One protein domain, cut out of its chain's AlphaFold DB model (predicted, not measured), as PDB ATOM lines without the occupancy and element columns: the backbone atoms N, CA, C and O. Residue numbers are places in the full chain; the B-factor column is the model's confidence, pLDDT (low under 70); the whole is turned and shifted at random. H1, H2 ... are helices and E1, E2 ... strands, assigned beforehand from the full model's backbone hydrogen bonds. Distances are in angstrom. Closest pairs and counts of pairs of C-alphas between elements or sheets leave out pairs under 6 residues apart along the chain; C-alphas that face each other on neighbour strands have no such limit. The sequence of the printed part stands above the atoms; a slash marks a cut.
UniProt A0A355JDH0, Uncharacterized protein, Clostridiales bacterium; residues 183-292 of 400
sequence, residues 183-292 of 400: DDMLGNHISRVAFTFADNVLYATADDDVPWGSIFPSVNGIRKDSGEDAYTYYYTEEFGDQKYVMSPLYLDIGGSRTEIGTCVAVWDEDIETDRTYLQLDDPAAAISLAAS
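Overview. This is residues 183 to 292 of the 400 residues of an uncharacterized protein of Clostridiales bacterium (UniProt A0A355JDH0). Picture a single sheet of five strands curled like part of a barrel and left open between its edge strands E1 and E5, with helix H3 capping one end, H1 beside H3 and the small helix H2 at the other end. The unnamed stretch of residues 207 to 236 passes the open side, then loops away before it reaches H2. The printed part has 110 residues, with three named helices and five named strands in the order H1 E1 E2 H2 E3 E4 E5 H3; the sheet runs E1 E2 E3 E4 E5, is mixed, and the class is mixed, helices and strands. The whole is compact, with a radius of gyration of the C-alphas of 13.6 A and spans of 34 by 29 by 24 A.

Along the chain. Find C-alpha 183 at (1.783, 9.957, -41.167), where H1, residues 183 to 186, begins. Next come E1, residues 193 to 198, and E2, residues 201 to 206. After 30 residues look for H2, residues 237 to 240. E3, residues 246 to 253, covers 22.5 A; E4, residues 256 to 268, starts at C-alpha 256 at (-11.762, 27.046, -38.754), covers 30.9 A and bends by 74 degrees at residue 260. E5, residues 273 to 280, covers 22.9 A, and H3, residues 283 to 290, covers 10.3 A to C-alpha 290 at (-1.648, 22.025, -36.379).

Arrangement. Begin at the strongly twisted sheet. E1 and E2 form an antiparallel hairpin, with N 196 and O 203 at 2.9 A. E2 and E3 are parallel, with N 202 and O 250 at 2.7 A; E2, H2 and E3 make a strand-helix-strand unit, two parallel neighbour strands with a helix between, and its crossover is left-handed. E3, E4 and E5 form a meander, each strand the antiparallel neighbour of the one before: look for N 251 and O 258 at 2.8 A, and N 264 and O 277 at 3.0 A. E1 and E5 are apart. H3 is on the sheet; its closest C-alphas to E4 are those of Ala 286 and Ile 260, 6.1 A apart. H1 touches H3, closest at the C-alphas of Leu 186 and Ile 287, 5.9 A. H1 and H2 only graze the sheet. In H3 every O i to N i+4 pair is within hydrogen-bond range; H1 and H2 are too short for such a pair.

Size, cuts and confidence. The two C-alphas farthest apart are those of Gly 227 and Ala 285, at 37.1 A. The printed part has no cut, and the link from E2 to H2 is long. The mean pLDDT of the printed part is 71.4; look for values under 70 at residues 183 to 192, 207 to 237 and 269 to 271.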
ATOM      1  N   ASP A 183       1.379  10.681 -42.377       65.00
ATOM      2  CA  ASP A 183       1.783   9.957 -41.167       65.00
ATOM      3  C   ASP A 183       3.215  10.310 -40.755       65.00
ATOM      4  O   ASP A 183       3.474  10.634 -39.593       65.00
ATOM      5  N   ASP A 184       4.122  10.374 -41.732       63.09
ATOM      6  CA  ASP A 184       5.517  10.767 -41.518       63.09
ATOM      7  C   ASP A 184       5.657  12.226 -41.067       63.09
ATOM      8  O   ASP A 184       6.648  12.590 -40.435       63.09
ATOM      9  N   MET A 185       4.683  13.082 -41.388       64.56
ATOM     10  CA  MET A 185       4.858  14.532 -41.326       64.56
ATOM     11  C   MET A 185       4.107  15.192 -40.173       64.56
ATOM     12  O   MET A 185       4.624  16.144 -39.598       64.56
ATOM     13  N   LEU A 186       2.939  14.696 -39.770       66.94
ATOM     14  CA  LEU A 186       2.213  15.254 -38.621       66.94
ATOM     15  C   LEU A 186       2.480  14.474 -37.318       66.94
ATOM     16  O   LEU A 186       2.652  15.091 -36.265       66.94
ATOM     17  N   GLY A 187       2.596  13.143 -37.380       55.94
ATOM     18  CA  GLY A 187       2.511  12.256 -36.208       55.94
ATOM     19  C   GLY A 187       3.732  12.177 -35.299       55.94
ATOM     20  O   GLY A 187       3.646  11.734 -34.160       55.94
ATOM     21  N   ASN A 188       4.890  12.636 -35.763       56.44
ATOM     22  CA  ASN A 188       6.102  12.672 -34.938       56.44
ATOM     23  C   ASN A 188       6.504  14.094 -34.534       56.44
ATOM     24  O   ASN A 188       7.501  14.285 -33.837       56.44
ATOM     25  N   HIS A 189       5.746  15.104 -34.966       62.00
ATOM     26  CA  HIS A 189       6.217  16.486 -34.966       62.00
ATOM     27  C   HIS A 189       5.400  17.444 -34.084       62.00
ATOM     28  O   HIS A 189       5.825  18.588 -33.914       62.00
ATOM     29  N   ILE A 190       4.265  17.015 -33.502       65.69
ATOM     30  CA  ILE A 190       3.318  17.932 -32.835       65.69
ATOM     31  C   ILE A 190       2.755  17.367 -31.522       65.69
ATOM     32  O   ILE A 190       1.740  16.691 -31.525       65.69
ATOM     33  N   SER A 191       3.363  17.669 -30.372       63.44
ATOM     34  CA  SER A 191       2.892  17.186 -29.058       63.44
ATOM     35  C   SER A 191       1.496  17.694 -28.667       63.44
ATOM     36  O   SER A 191       1.195  18.859 -28.920       63.44
ATOM     37  N   ARG A 192       0.721  16.876 -27.931       67.69
ATOM     38  CA  ARG A 192      -0.586  17.236 -27.331       67.69
ATOM     39  C   ARG A 192      -1.677  17.620 -28.341       67.69
ATOM     40  O   ARG A 192      -2.605  18.356 -28.011       67.69
ATOM     41  N   VAL A 193      -1.568  17.131 -29.576       72.19
ATOM     42  CA  VAL A 193      -2.602  17.279 -30.604       72.19
ATOM     43  C   VAL A 193      -3.064  15.893 -31.028       72.19
ATOM     44  O   VAL A 193      -2.281  15.108 -31.554       72.19
ATOM     45  N   ALA A 194      -4.342  15.611 -30.799       74.12
ATOM     46  CA  ALA A 194      -5.027  14.465 -31.366       74.12
ATOM     47  C   ALA A 194      -5.628  14.849 -32.719       74.12
ATOM     48  O   ALA A 194      -6.202  15.933 -32.878       74.12
ATOM     49  N   PHE A 195      -5.518  13.939 -33.681       76.50
ATOM     50  CA  PHE A 195      -6.140  14.079 -34.986       76.50
ATOM     51  C   PHE A 195      -7.280  13.077 -35.133       76.50
ATOM     52  O   PHE A 195      -7.109  11.892 -34.863       76.50
ATOM     53  N   THR A 196      -8.435  13.551 -35.590       74.62
ATOM     54  CA  THR A 196      -9.532  12.697 -36.066       74.62
ATOM     55  C   THR A 196      -9.866  13.069 -37.501       74.62
ATOM     56  O   THR A 196      -9.581  14.182 -37.936       74.62
ATOM     57  N   PHE A 197     -10.448  12.153 -38.267       75.38
ATOM     58  CA  PHE A 197     -10.739  12.384 -39.678       75.38
ATOM     59  C   PHE A 197     -12.195  12.043 -39.998       75.38
ATOM     60  O   PHE A 197     -12.756  11.086 -39.462       75.38
ATOM     61  N   ALA A 198     -12.814  12.842 -40.861       77.81
ATOM     62  CA  ALA A 198     -14.122  12.546 -41.431       77.81
ATOM     63  C   ALA A 198     -14.194  13.086 -42.860       77.81
ATOM     64  O   ALA A 198     -13.883  14.260 -43.086       77.81
ATOM     65  N   ASP A 199     -14.628  12.240 -43.793       82.00
ATOM     66  CA  ASP A 199     -14.693  12.498 -45.237       82.00
ATOM     67  C   ASP A 199     -13.384  13.071 -45.806       82.00
ATOM     68  O   ASP A 199     -12.475  12.320 -46.131       82.00
ATOM     69  N   ASN A 200     -13.269  14.396 -45.913       89.06
ATOM     70  CA  ASN A 200     -12.096  15.111 -46.416       89.06
ATOM     71  C   ASN A 200     -11.552  16.160 -45.426       89.06
ATOM     72  O   ASN A 200     -10.880  17.121 -45.811       89.06
ATOM     73  N   VAL A 201     -11.875  16.009 -44.139       88.06
ATOM     74  CA  VAL A 201     -11.516  16.947 -43.074       88.06
ATOM     75  C   VAL A 201     -10.766  16.226 -41.962       88.06
ATOM     76  O   VAL A 201     -11.296  15.333 -41.305       88.06
ATOM     77  N   LEU A 202      -9.537  16.670 -41.723       86.38
ATOM     78  CA  LEU A 202      -8.711  16.327 -40.579       86.38
ATOM     79  C   LEU A 202      -8.970  17.336 -39.458       86.38
ATOM     80  O   LEU A 202      -8.675  18.520 -39.591       86.38
ATOM     81  N   TYR A 203      -9.523  16.884 -38.345       83.00
ATOM     82  CA  TYR A 203      -9.774  17.690 -37.160       83.00
ATOM     83  C   TYR A 203      -8.595  17.562 -36.211       83.00
ATOM     84  O   TYR A 203      -8.250  16.454 -35.805       83.00
ATOM     85  N   ALA A 204      -8.009  18.692 -35.834       82.19
ATOM     86  CA  ALA A 204      -6.940  18.746 -34.852       82.19
ATOM     87  C   ALA A 204      -7.466  19.343 -33.546       82.19
ATOM     88  O   ALA A 204      -7.930  20.487 -33.497       82.19
ATOM     89  N   THR A 205      -7.389  18.559 -32.477       75.88
ATOM     90  CA  THR A 205      -7.870  18.933 -31.147       75.88
ATOM     91  C   THR A 205      -6.767  18.766 -30.124       75.88
ATOM     92  O   THR A 205      -5.980  17.828 -30.201       75.88
ATOM     93  N   ALA A 206      -6.719  19.672 -29.153       72.75
ATOM     94  CA  ALA A 206      -5.816  19.517 -28.028       72.75
ATOM     95  C   ALA A 206      -6.188  18.262 -27.231       72.75
ATOM     96  O   ALA A 206      -7.359  18.081 -26.896       72.75
ATOM     97  N   ASP A 207      -5.195  17.437 -26.924       68.69
ATOM     98  CA  ASP A 207      -5.368  16.247 -26.101       68.69
ATOM     99  C   ASP A 207      -4.179  16.099 -25.146       68.69
ATOM    100  O   ASP A 207      -3.023  15.956 -25.550       68.69
ATOM    101  N   ASP A 208      -4.488  16.185 -23.855       57.12
ATOM    102  CA  ASP A 208      -3.515  16.181 -22.767       57.12
ATOM    103  C   ASP A 208      -3.006  14.769 -22.427       57.12
ATOM    104  O   ASP A 208      -2.010  14.636 -21.712       57.12
ATOM    105  N   ASP A 209      -3.659  13.728 -22.953       53.84
ATOM    106  CA  ASP A 209      -3.308  12.325 -22.737       53.84
ATOM    107  C   ASP A 209      -2.369  11.760 -23.808       53.84
ATOM    108  O   ASP A 209      -1.922  10.618 -23.684       53.84
ATOM    109  N   VAL A 210      -2.016  12.554 -24.827       55.06
ATOM    110  CA  VAL A 210      -1.112  12.147 -25.912       55.06
ATOM    111  C   VAL A 210       0.299  12.711 -25.630       55.06
ATOM    112  O   VAL A 210       0.559  13.895 -25.865       55.06
ATOM    113  N   PRO A 211       1.233  11.904 -25.075       44.97
ATOM    114  CA  PRO A 211       2.540  12.377 -24.586       44.97
ATOM    115  C   PRO A 211       3.511  12.805 -25.697       44.97
ATOM    116  O   PRO A 211       4.468  13.531 -25.442       44.97
ATOM    117  N   TRP A 212       3.249  12.380 -26.928       43.25
ATOM    118  CA  TRP A 212       3.888  12.835 -28.161       43.25
ATOM    119  C   TRP A 212       2.771  13.224 -29.124       43.25
ATOM    120  O   TRP A 212       1.605  13.077 -28.786       43.25
ATOM    121  N   GLY A 213       3.065  13.740 -30.309       42.03
ATOM    122  CA  GLY A 213       2.024  13.965 -31.309       42.03
ATOM    123  C   GLY A 213       1.476  12.694 -31.905       42.03
ATOM    124  O   GLY A 213       1.391  12.630 -33.114       42.03
ATOM    125  N   SER A 214       1.212  11.665 -31.104       40.44
ATOM    126  CA  SER A 214       1.012  10.321 -31.593       40.44
ATOM    127  C   SER A 214      -0.223  10.256 -32.482       40.44
ATOM    128  O   SER A 214      -1.332   9.998 -32.025       40.44
ATOM    129  N   ILE A 215       0.009  10.362 -33.786       45.03
ATOM    130  CA  ILE A 215      -0.732   9.583 -34.765       45.03
ATOM    131  C   ILE A 215      -0.275   8.138 -34.520       45.03
ATOM    132  O   ILE A 215       0.590   7.611 -35.212       45.03
ATOM    133  N   PHE A 216      -0.760   7.505 -33.442       38.62
ATOM    134  CA  PHE A 216      -0.678   6.050 -33.365       38.62
ATOM    135  C   PHE A 216      -1.492   5.507 -34.551       38.62
ATOM    136  O   PHE A 216      -2.550   6.052 -34.880       38.62
ATOM    137  N   PRO A 217      -0.945   4.499 -35.243       35.22
ATOM    138  CA  PRO A 217      -1.107   4.255 -36.670       35.22
ATOM    139  C   PRO A 217      -2.560   3.949 -36.980       35.22
ATOM    140  O   PRO A 217      -3.007   2.820 -36.817       35.22
ATOM    141  N   SER A 218      -3.334   4.952 -37.364       38.88
ATOM    142  CA  SER A 218      -4.719   4.685 -37.713       38.88
ATOM    143  C   SER A 218      -5.373   5.754 -38.553       38.88
ATOM    144  O   SER A 218      -6.577   5.672 -38.677       38.88
ATOM    145  N   VAL A 219      -4.655   6.639 -39.263       41.12
ATOM    146  CA  VAL A 219      -5.269   7.341 -40.423       41.12
ATOM    147  C   VAL A 219      -5.835   6.331 -41.452       41.12
ATOM    148  O   VAL A 219      -6.593   6.674 -42.353       41.12
ATOM    149  N   ASN A 220      -5.543   5.043 -41.252       41.84
ATOM    150  CA  ASN A 220      -6.285   3.896 -41.745       41.84
ATOM    151  C   ASN A 220      -7.750   3.936 -41.276       41.84
ATOM    152  O   ASN A 220      -8.111   3.374 -40.241       41.84
ATOM    153  N   GLY A 221      -8.594   4.586 -42.075       41.19
ATOM    154  CA  GLY A 221     -10.029   4.352 -42.056       41.19
ATOM    155  C   GLY A 221     -10.299   2.852 -42.106       41.19
ATOM    156  O   GLY A 221      -9.837   2.168 -43.012       41.19
ATOM    157  N   ILE A 222     -10.987   2.336 -41.093       41.72
ATOM    158  CA  ILE A 222     -11.596   1.009 -41.123       41.72
ATOM    159  C   ILE A 222     -13.093   1.244 -40.968       41.72
ATOM    160  O   ILE A 222     -13.538   1.982 -40.082       41.72
ATOM    161  N   ARG A 223     -13.871   0.659 -41.875       38.53
ATOM    162  CA  ARG A 223     -15.329   0.770 -41.922       38.53
ATOM    163  C   ARG A 223     -15.953   0.252 -40.615       38.53
ATOM    164  O   ARG A 223     -15.488  -0.719 -40.020       38.53
ATOM    165  N   LYS A 224     -17.027   0.910 -40.164       38.34
ATOM    166  CA  LYS A 224     -17.730   0.707 -38.873       38.34
ATOM    167  C   LYS A 224     -18.269  -0.720 -38.646       38.34
ATOM    168  O   LYS A 224     -18.673  -1.074 -37.540       38.34
ATOM    169  N   ASP A 225     -18.329  -1.516 -39.697       44.25
ATOM    170  CA  ASP A 225     -18.919  -2.844 -39.791       44.25
ATOM    171  C   ASP A 225     -17.955  -3.993 -39.425       44.25
ATOM    172  O   ASP A 225     -18.409  -5.131 -39.319       44.25
ATOM    173  N   SER A 226     -16.674  -3.719 -39.131       47.19
ATOM    174  CA  SER A 226     -15.670  -4.747 -38.781       47.19
ATOM    175  C   SER A 226     -15.762  -5.316 -37.353       47.19
ATOM    176  O   SER A 226     -15.085  -6.288 -37.038       47.19
ATOM    177  N   GLY A 227     -16.640  -4.788 -36.494       40.69
ATOM    178  CA  GLY A 227     -17.064  -5.465 -35.258       40.69
ATOM    179  C   GLY A 227     -16.036  -5.589 -34.122       40.69
ATOM    180  O   GLY A 227     -16.385  -6.160 -33.089       40.69
ATOM    181  N   GLU A 228     -14.831  -5.034 -34.249       38.72
ATOM    182  CA  GLU A 228     -13.842  -4.933 -33.164       38.72
ATOM    183  C   GLU A 228     -13.499  -3.462 -32.882       38.72
ATOM    184  O   GLU A 228     -13.638  -2.611 -33.759       38.72
ATOM    185  N   ASP A 229     -13.116  -3.158 -31.637       39.47
ATOM    186  CA  ASP A 229     -12.893  -1.818 -31.070       39.47
ATOM    187  C   ASP A 229     -11.829  -0.980 -31.827       39.47
ATOM    188  O   ASP A 229     -10.710  -0.782 -31.355       39.47
ATOM    189  N   ALA A 230     -12.176  -0.459 -33.006       37.91
ATOM    190  CA  ALA A 230     -11.348   0.426 -33.819       37.91
ATOM    191  C   ALA A 230     -11.798   1.891 -33.672       37.91
ATOM    192  O   ALA A 230     -12.990   2.217 -33.729       37.91
ATOM    193  N   TYR A 231     -10.825   2.783 -33.465       40.31
ATOM    194  CA  TYR A 231     -10.989   4.233 -33.338       40.31
ATOM    195  C   TYR A 231     -11.929   4.785 -34.428       40.31
ATOM    196  O   TYR A 231     -11.744   4.556 -35.619       40.31
ATOM    197  N   THR A 232     -13.013   5.435 -34.000       39.66
ATOM    198  CA  THR A 232     -14.223   5.619 -34.813       39.66
ATOM    199  C   THR A 232     -14.075   6.749 -35.837       39.66
ATOM    200  O   THR A 232     -14.153   7.924 -35.484       39.66
ATOM    201  N   TYR A 233     -13.930   6.391 -37.113       54.56
ATOM    202  CA  TYR A 233     -14.048   7.310 -38.249       54.56
ATOM    203  C   TYR A 233     -15.510   7.543 -38.639       54.56
ATOM    204  O   TYR A 233     -16.346   6.637 -38.573       54.56
ATOM    205  N   TYR A 234     -15.819   8.762 -39.089       53.41
ATOM    206  CA  TYR A 234     -17.130   9.122 -39.632       53.41
ATOM    207  C   TYR A 234     -17.020   9.266 -41.151       53.41
ATOM    208  O   TYR A 234     -16.808  10.360 -41.662       53.41
ATOM    209  N   TYR A 235     -17.136   8.151 -41.866       65.19
ATOM    210  CA  TYR A 235     -17.363   8.169 -43.309       65.19
ATOM    211  C   TYR A 235     -18.846   8.358 -43.590       65.19
ATOM    212  O   TYR A 235     -19.690   7.647 -43.032       65.19
ATOM    213  N   THR A 236     -19.172   9.288 -44.477       69.38
ATOM    214  CA  THR A 236     -20.460   9.245 -45.162       69.38
ATOM    215  C   THR A 236     -20.418   8.178 -46.258       69.38
ATOM    216  O   THR A 236     -19.389   7.969 -46.900       69.38
ATOM    217  N   GLU A 237     -21.542   7.491 -46.485       69.69
ATOM    218  CA  GLU A 237     -21.682   6.532 -47.596       69.69
ATOM    219  C   GLU A 237     -21.391   7.220 -48.942       69.69
ATOM    220  O   GLU A 237     -20.667   6.684 -49.771       69.69
ATOM    221  N   GLU A 238     -21.829   8.476 -49.089       76.69
ATOM    222  CA  GLU A 238     -21.581   9.308 -50.271       76.69
ATOM    223  C   GLU A 238     -20.089   9.519 -50.567       76.69
ATOM    224  O   GLU A 238     -19.696   9.486 -51.731       76.69
ATOM    225  N   PHE A 239     -19.251   9.730 -49.545       76.50
ATOM    226  CA  PHE A 239     -17.810   9.890 -49.740       76.50
ATOM    227  C   PHE A 239     -17.129   8.553 -50.061       76.50
ATOM    228  O   PHE A 239     -16.279   8.490 -50.948       76.50
ATOM    229  N   GLY A 240     -17.537   7.472 -49.387       70.31
ATOM    230  CA  GLY A 240     -17.026   6.122 -49.648       70.31
ATOM    231  C   GLY A 240     -17.358   5.604 -51.052       70.31
ATOM    232  O   GLY A 240     -16.549   4.901 -51.654       70.31
ATOM    233  N   ASP A 241     -18.504   6.001 -51.610       78.50
ATOM    234  CA  ASP A 241     -18.910   5.651 -52.976       78.50
ATOM    235  C   ASP A 241     -18.059   6.353 -54.056       78.50
ATOM    236  O   ASP A 241     -18.034   5.920 -55.210       78.50
ATOM    237  N   GLN A 242     -17.317   7.408 -53.701       81.69
ATOM    238  CA  GLN A 242     -16.429   8.154 -54.601       81.69
ATOM    239  C   GLN A 242     -14.994   7.601 -54.588       81.69
ATOM    240  O   GLN A 242     -14.016   8.347 -54.480       81.69
ATOM    241  N   LYS A 243     -14.849   6.276 -54.710       82.44
ATOM    242  CA  LYS A 243     -13.531   5.622 -54.746       82.44
ATOM    243  C   LYS A 243     -12.678   6.153 -55.893       82.44
ATOM    244  O   LYS A 243     -13.166   6.364 -57.003       82.44
ATOM    245  N   TYR A 244     -11.394   6.343 -55.609       86.19
ATOM    246  CA  TYR A 244     -10.395   6.884 -56.525       86.19
ATOM    247  C   TYR A 244     -10.698   8.300 -57.040       86.19
ATOM    248  O   TYR A 244     -10.060   8.742 -57.993       86.19
ATOM    249  N   VAL A 245     -11.619   9.039 -56.407       90.00
ATOM    250  CA  VAL A 245     -11.891  10.446 -56.726       90.00
ATOM    251  C   VAL A 245     -11.112  11.355 -55.781       90.00
ATOM    252  O   VAL A 245     -11.268  11.296 -54.560       90.00
ATOM    253  N   MET A 246     -10.281  12.231 -56.346       93.25
ATOM    254  CA  MET A 246      -9.516  13.196 -55.552       93.25
ATOM    255  C   MET A 246     -10.402  14.314 -54.994       93.25
ATOM    256  O   MET A 246     -11.146  14.969 -55.727       93.25
ATOM    257  N   SER A 247     -10.242  14.585 -53.702       92.69
ATOM    258  CA  SER A 247     -10.901  15.672 -52.978       92.69
ATOM    259  C   SER A 247      -9.878  16.569 -52.275       92.69
ATOM    260  O   SER A 247      -8.790  16.101 -51.939       92.69
ATOM    261  N   PRO A 248     -10.196  17.850 -52.017       94.88
ATOM    262  CA  PRO A 248      -9.342  18.704 -51.197       94.88
ATOM    263  C   PRO A 248      -9.357  18.221 -49.744       94.88
ATOM    264  O   PRO A 248     -10.424  17.917 -49.212       94.88
ATOM    265  N   LEU A 249      -8.194  18.201 -49.102       93.12
ATOM    266  CA  LEU A 249      -8.010  17.890 -47.689       93.12
ATOM    267  C   LEU A 249      -7.992  19.180 -46.871       93.12
ATOM    268  O   LEU A 249      -7.188  20.083 -47.119       93.12
ATOM    269  N   TYR A 250      -8.834  19.240 -45.845       94.44
ATOM    270  CA  TYR A 250      -8.892  20.369 -44.922       94.44
ATOM    271  C   TYR A 250      -8.371  19.999 -43.540       94.44
ATOM    272  O   TYR A 250      -8.694  18.939 -43.023       94.44
ATOM    273  N   LEU A 251      -7.645  20.917 -42.909       91.44
ATOM    274  CA  LEU A 251      -7.368  20.913 -41.478       91.44
ATOM    275  C   LEU A 251      -8.375  21.819 -40.772       91.44
ATOM    276  O   LEU A 251      -8.465  23.008 -41.092       91.44
ATOM    277  N   ASP A 252      -9.113  21.270 -39.815       91.25
ATOM    278  CA  ASP A 252     -10.029  22.000 -38.946       91.25
ATOM    279  C   ASP A 252      -9.408  22.189 -37.557       91.25
ATOM    280  O   ASP A 252      -9.041  21.222 -36.885       91.25
ATOM    281  N   ILE A 253      -9.295  23.449 -37.135       87.94
ATOM    282  CA  ILE A 253      -8.875  23.834 -35.784       87.94
ATOM    283  C   ILE A 253      -9.975  24.706 -35.188       87.94
ATOM    284  O   ILE A 253     -10.175  25.853 -35.601       87.94
ATOM    285  N   GLY A 254     -10.704  24.167 -34.209       82.00
ATOM    286  CA  GLY A 254     -11.763  24.897 -33.505       82.00
ATOM    287  C   GLY A 254     -12.871  25.431 -34.424       82.00
ATOM    288  O   GLY A 254     -13.397  26.517 -34.174       82.00
ATOM    289  N   GLY A 255     -13.196  24.714 -35.507       85.69
ATOM    290  CA  GLY A 255     -14.204  25.088 -36.503       85.69
ATOM    291  C   GLY A 255     -13.688  25.974 -37.642       85.69
ATOM    292  O   GLY A 255     -14.465  26.371 -38.510       85.69
ATOM    293  N   SER A 256     -12.397  26.323 -37.647       91.06
ATOM    294  CA  SER A 256     -11.762  27.046 -38.754       91.06
ATOM    295  C   SER A 256     -11.072  26.067 -39.693       91.06
ATOM    296  O   SER A 256     -10.124  25.396 -39.290       91.06
ATOM    297  N   ARG A 257     -11.514  26.024 -40.955       94.88
ATOM    298  CA  ARG A 257     -10.983  25.115 -41.978       94.88
ATOM    299  C   ARG A 257      -9.952  25.793 -42.866       94.88
ATOM    300  O   ARG A 257     -10.213  26.863 -43.418       94.88
ATOM    301  N   THR A 258      -8.815  25.132 -43.040       96.38
ATOM    302  CA  THR A 258      -7.762  25.518 -43.986       96.38
ATOM    303  C   THR A 258      -7.476  24.342 -44.906       96.38
ATOM    304  O   THR A 258      -7.273  23.237 -44.424       96.38
ATOM    305  N   GLU A 259      -7.478  24.562 -46.217       96.62
ATOM    306  CA  GLU A 259      -7.050  23.548 -47.187       96.62
ATOM    307  C   GLU A 259      -5.542  23.317 -47.036       96.62
ATOM    308  O   GLU A 259      -4.768  24.279 -47.035       96.62
ATOM    309  N   ILE A 260      -5.140  22.063 -46.836       93.62
ATOM    310  CA  ILE A 260      -3.750  21.664 -46.558       93.62
ATOM    311  C   ILE A 260      -3.213  20.620 -47.545       93.62
ATOM    312  O   ILE A 260      -2.036  20.264 -47.460       93.62
ATOM    313  N   GLY A 261      -4.048  20.142 -48.470       93.81
ATOM    314  CA  GLY A 261      -3.643  19.220 -49.524       93.81
ATOM    315  C   GLY A 261      -4.821  18.500 -50.161       93.81
ATOM    316  O   GLY A 261      -5.885  19.093 -50.348       93.81
ATOM    317  N   THR A 262      -4.661  17.210 -50.441       94.12
ATOM    318  CA  THR A 262      -5.671  16.360 -51.082       94.12
ATOM    319  C   THR A 262      -5.870  15.033 -50.355       94.12
ATOM    320  O   THR A 262      -5.041  14.597 -49.555       94.12
ATOM    321  N   CYS A 263      -6.986  14.372 -50.637       91.00
ATOM    322  CA  CYS A 263      -7.298  13.039 -50.148       91.00
ATOM    323  C   CYS A 263      -8.000  12.200 -51.216       91.00
ATOM    324  O   CYS A 263      -8.671  12.738 -52.100       91.00
ATOM    325  N   VAL A 264      -7.887  10.879 -51.094       89.12
ATOM    326  CA  VAL A 264      -8.606   9.920 -51.934       89.12
ATOM    327  C   VAL A 264      -9.053   8.720 -51.111       89.12
ATOM    328  O   VAL A 264      -8.269   8.173 -50.338       89.12
ATOM    329  N   ALA A 265     -10.319   8.332 -51.254       85.50
ATOM    330  CA  ALA A 265     -10.833   7.085 -50.704       85.50
ATOM    331  C   ALA A 265     -10.548   5.939 -51.678       85.50
ATOM    332  O   ALA A 265     -10.745   6.089 -52.885       85.50
ATOM    333  N   VAL A 266     -10.102   4.799 -51.166       81.38
ATOM    334  CA  VAL A 266      -9.821   3.595 -51.954       81.38
ATOM    335  C   VAL A 266     -10.271   2.350 -51.206       81.38
ATOM    336  O   VAL A 266     -10.508   2.394 -50.000       81.38
ATOM    337  N   TRP A 267     -10.390   1.239 -51.928       76.56
ATOM    338  CA  TRP A 267     -10.530  -0.073 -51.309       76.56
ATOM    339  C   TRP A 267      -9.145  -0.609 -50.955       76.56
ATOM    340  O   TRP A 267      -8.248  -0.589 -51.791       76.56
ATOM    341  N   ASP A 268      -8.980  -1.066 -49.723       73.88
ATOM    342  CA  ASP A 268      -7.775  -1.727 -49.254       73.88
ATOM    343  C   ASP A 268      -8.052  -3.223 -49.123       73.88
ATOM    344  O   ASP A 268      -8.865  -3.646 -48.297       73.88
ATOM    345  N   GLU A 269      -7.397  -4.011 -49.972       69.69
ATOM    346  CA  GLU A 269      -7.575  -5.462 -50.021       69.69
ATOM    347  C   GLU A 269      -6.973  -6.169 -48.804       69.69
ATOM    348  O   GLU A 269      -7.544  -7.159 -48.352       69.69
ATOM    349  N   ASP A 270      -5.889  -5.649 -48.216       66.75
ATOM    350  CA  ASP A 270      -5.181  -6.315 -47.113       66.75
ATOM    351  C   ASP A 270      -6.032  -6.381 -45.840       66.75
ATOM    352  O   ASP A 270      -5.915  -7.306 -45.031       66.75
ATOM    353  N   ILE A 271      -6.880  -5.372 -45.647       67.00
ATOM    354  CA  ILE A 271      -7.773  -5.243 -44.489       67.00
ATOM    355  C   ILE A 271      -9.255  -5.258 -44.885       67.00
ATOM    356  O   ILE A 271     -10.107  -4.983 -44.040       67.00
ATOM    357  N   GLU A 272      -9.550  -5.573 -46.151       71.81
ATOM    358  CA  GLU A 272     -10.889  -5.652 -46.752       71.81
ATOM    359  C   GLU A 272     -11.795  -4.464 -46.371       71.81
ATOM    360  O   GLU A 272     -12.936  -4.626 -45.921       71.81
ATOM    361  N   THR A 273     -11.276  -3.238 -46.491       71.06
ATOM    362  CA  THR A 273     -11.981  -2.045 -46.007       71.06
ATOM    363  C   THR A 273     -11.677  -0.787 -46.812       71.06
ATOM    364  O   THR A 273     -10.688  -0.712 -47.534       71.06
ATOM    365  N   ASP A 274     -12.529   0.231 -46.690       74.25
ATOM    366  CA  ASP A 274     -12.287   1.529 -47.323       74.25
ATOM    367  C   ASP A 274     -11.240   2.317 -46.520       74.25
ATOM    368  O   ASP A 274     -11.469   2.627 -45.351       74.25
ATOM    369  N   ARG A 275     -10.129   2.700 -47.161       77.06
ATOM    370  CA  ARG A 275      -9.076   3.543 -46.575       77.06
ATOM    371  C   ARG A 275      -9.035   4.901 -47.271       77.06
ATOM    372  O   ARG A 275      -9.291   5.003 -48.468       77.06
ATOM    373  N   THR A 276      -8.678   5.963 -46.547       79.62
ATOM    374  CA  THR A 276      -8.374   7.264 -47.163       79.62
ATOM    375  C   THR A 276      -6.888   7.563 -47.104       79.62
ATOM    376  O   THR A 276      -6.302   7.608 -46.029       79.62
ATOM    377  N   TYR A 277      -6.298   7.817 -48.267       83.44
ATOM    378  CA  TYR A 277      -4.913   8.243 -48.389       83.44
ATOM    379  C   TYR A 277      -4.829   9.759 -48.542       83.44
ATOM    380  O   TYR A 277      -5.576  10.364 -49.320       83.44
ATOM    381  N   LEU A 278      -3.918  10.379 -47.794       86.50
ATOM    382  CA  LEU A 278      -3.836  11.825 -47.621       86.50
ATOM    383  C   LEU A 278      -2.480  12.348 -48.099       86.50
ATOM    384  O   LEU A 278      -1.430  11.807 -47.754       86.50
ATOM    385  N   GLN A 279      -2.499  13.444 -48.847       88.44
ATOM    386  CA  GLN A 279      -1.292  14.111 -49.310       88.44
ATOM    387  C   GLN A 279      -1.332  15.580 -48.907       88.44
ATOM    388  O   GLN A 279      -2.292  16.285 -49.197       88.44
ATOM    389  N   LEU A 280      -0.288  16.041 -48.227       89.00
ATOM    390  CA  LEU A 280      -0.079  17.432 -47.846       89.00
ATOM    391  C   LEU A 280       0.647  18.196 -48.959       89.00
ATOM    392  O   LEU A 280       1.679  17.732 -49.449       89.00
ATOM    393  N   ASP A 281       0.164  19.399 -49.277       91.00
ATOM    394  CA  ASP A 281       0.785  20.297 -50.265       91.00
ATOM    395  C   ASP A 281       2.068  20.949 -49.726       91.00
ATOM    396  O   ASP A 281       3.101  21.007 -50.392       91.00
ATOM    397  N   ASP A 282       1.984  21.478 -48.501       90.69
ATOM    398  CA  ASP A 282       3.098  22.067 -47.756       90.69
ATOM    399  C   ASP A 282       3.093  21.492 -46.338       90.69
ATOM    400  O   ASP A 282       2.449  22.031 -45.427       90.69
ATOM    401  N   PRO A 283       3.811  20.382 -46.133       86.44
ATOM    402  CA  PRO A 283       3.836  19.720 -44.844       86.44
ATOM    403  C   PRO A 283       4.353  20.601 -43.707       86.44
ATOM    404  O   PRO A 283       3.829  20.547 -42.600       86.44
ATOM    405  N   ALA A 284       5.342  21.462 -43.963       85.81
ATOM    406  CA  ALA A 284       5.889  22.343 -42.934       85.81
ATOM    407  C   ALA A 284       4.854  23.387 -42.484       85.81
ATOM    408  O   ALA A 284       4.751  23.698 -41.289       85.81
ATOM    409  N   ALA A 285       4.065  23.912 -43.424       90.06
ATOM    410  CA  ALA A 285       2.955  24.804 -43.116       90.06
ATOM    411  C   ALA A 285       1.826  24.078 -42.372       90.06
ATOM    412  O   ALA A 285       1.321  24.618 -41.386       90.06
ATOM    413  N   ALA A 286       1.470  22.858 -42.789       88.88
ATOM    414  CA  ALA A 286       0.459  22.040 -42.121       88.88
ATOM    415  C   ALA A 286       0.858  21.715 -40.672       88.88
ATOM    416  O   ALA A 286       0.056  21.918 -39.761       88.88
ATOM    417  N   ILE A 287       2.119  21.329 -40.442       84.25
ATOM    418  CA  ILE A 287       2.680  21.104 -39.101       84.25
ATOM    419  C   ILE A 287       2.576  22.369 -38.254       84.25
ATOM    420  O   ILE A 287       2.088  22.332 -37.128       84.25
ATOM    421  N   SER A 288       3.008  23.508 -38.801       85.38
ATOM    422  CA  SER A 288       2.973  24.789 -38.086       85.38
ATOM    423  C   SER A 288       1.546  25.207 -37.726       85.38
ATOM    424  O   SER A 288       1.316  25.792 -36.668       85.38
ATOM    425  N   LEU A 289       0.586  24.916 -38.606       88.75
ATOM    426  CA  LEU A 289      -0.822  25.200 -38.382       88.75
ATOM    427  C   LEU A 289      -1.406  24.278 -37.309       88.75
ATOM    428  O   LEU A 289      -2.003  24.774 -36.360       88.75
ATOM    429  N   ALA A 290      -1.188  22.968 -37.395       83.81
ATOM    430  CA  ALA A 290      -1.648  22.025 -36.379       83.81
ATOM    431  C   ALA A 290      -0.989  22.268 -35.007       83.81
ATOM    432  O   ALA A 290      -1.665  22.207 -33.987       83.81
ATOM    433  N   ALA A 291       0.279  22.682 -34.959       78.81
ATOM    434  CA  ALA A 291       0.940  23.103 -33.719       78.81
ATOM    435  C   ALA A 291       0.354  24.393 -33.106       78.81
ATOM    436  O   ALA A 291       0.685  24.744 -31.975       78.81
ATOM    437  N   SER A 292      -0.503  25.120 -33.833       83.62
ATOM    438  CA  SER A 292      -1.224  26.280 -33.298       83.62
ATOM    439  C   SER A 292      -2.485  25.911 -32.515       83.62
ATOM    440  O   SER A 292      -3.106  26.806 -31.934       83.62
TER     441      SER A 292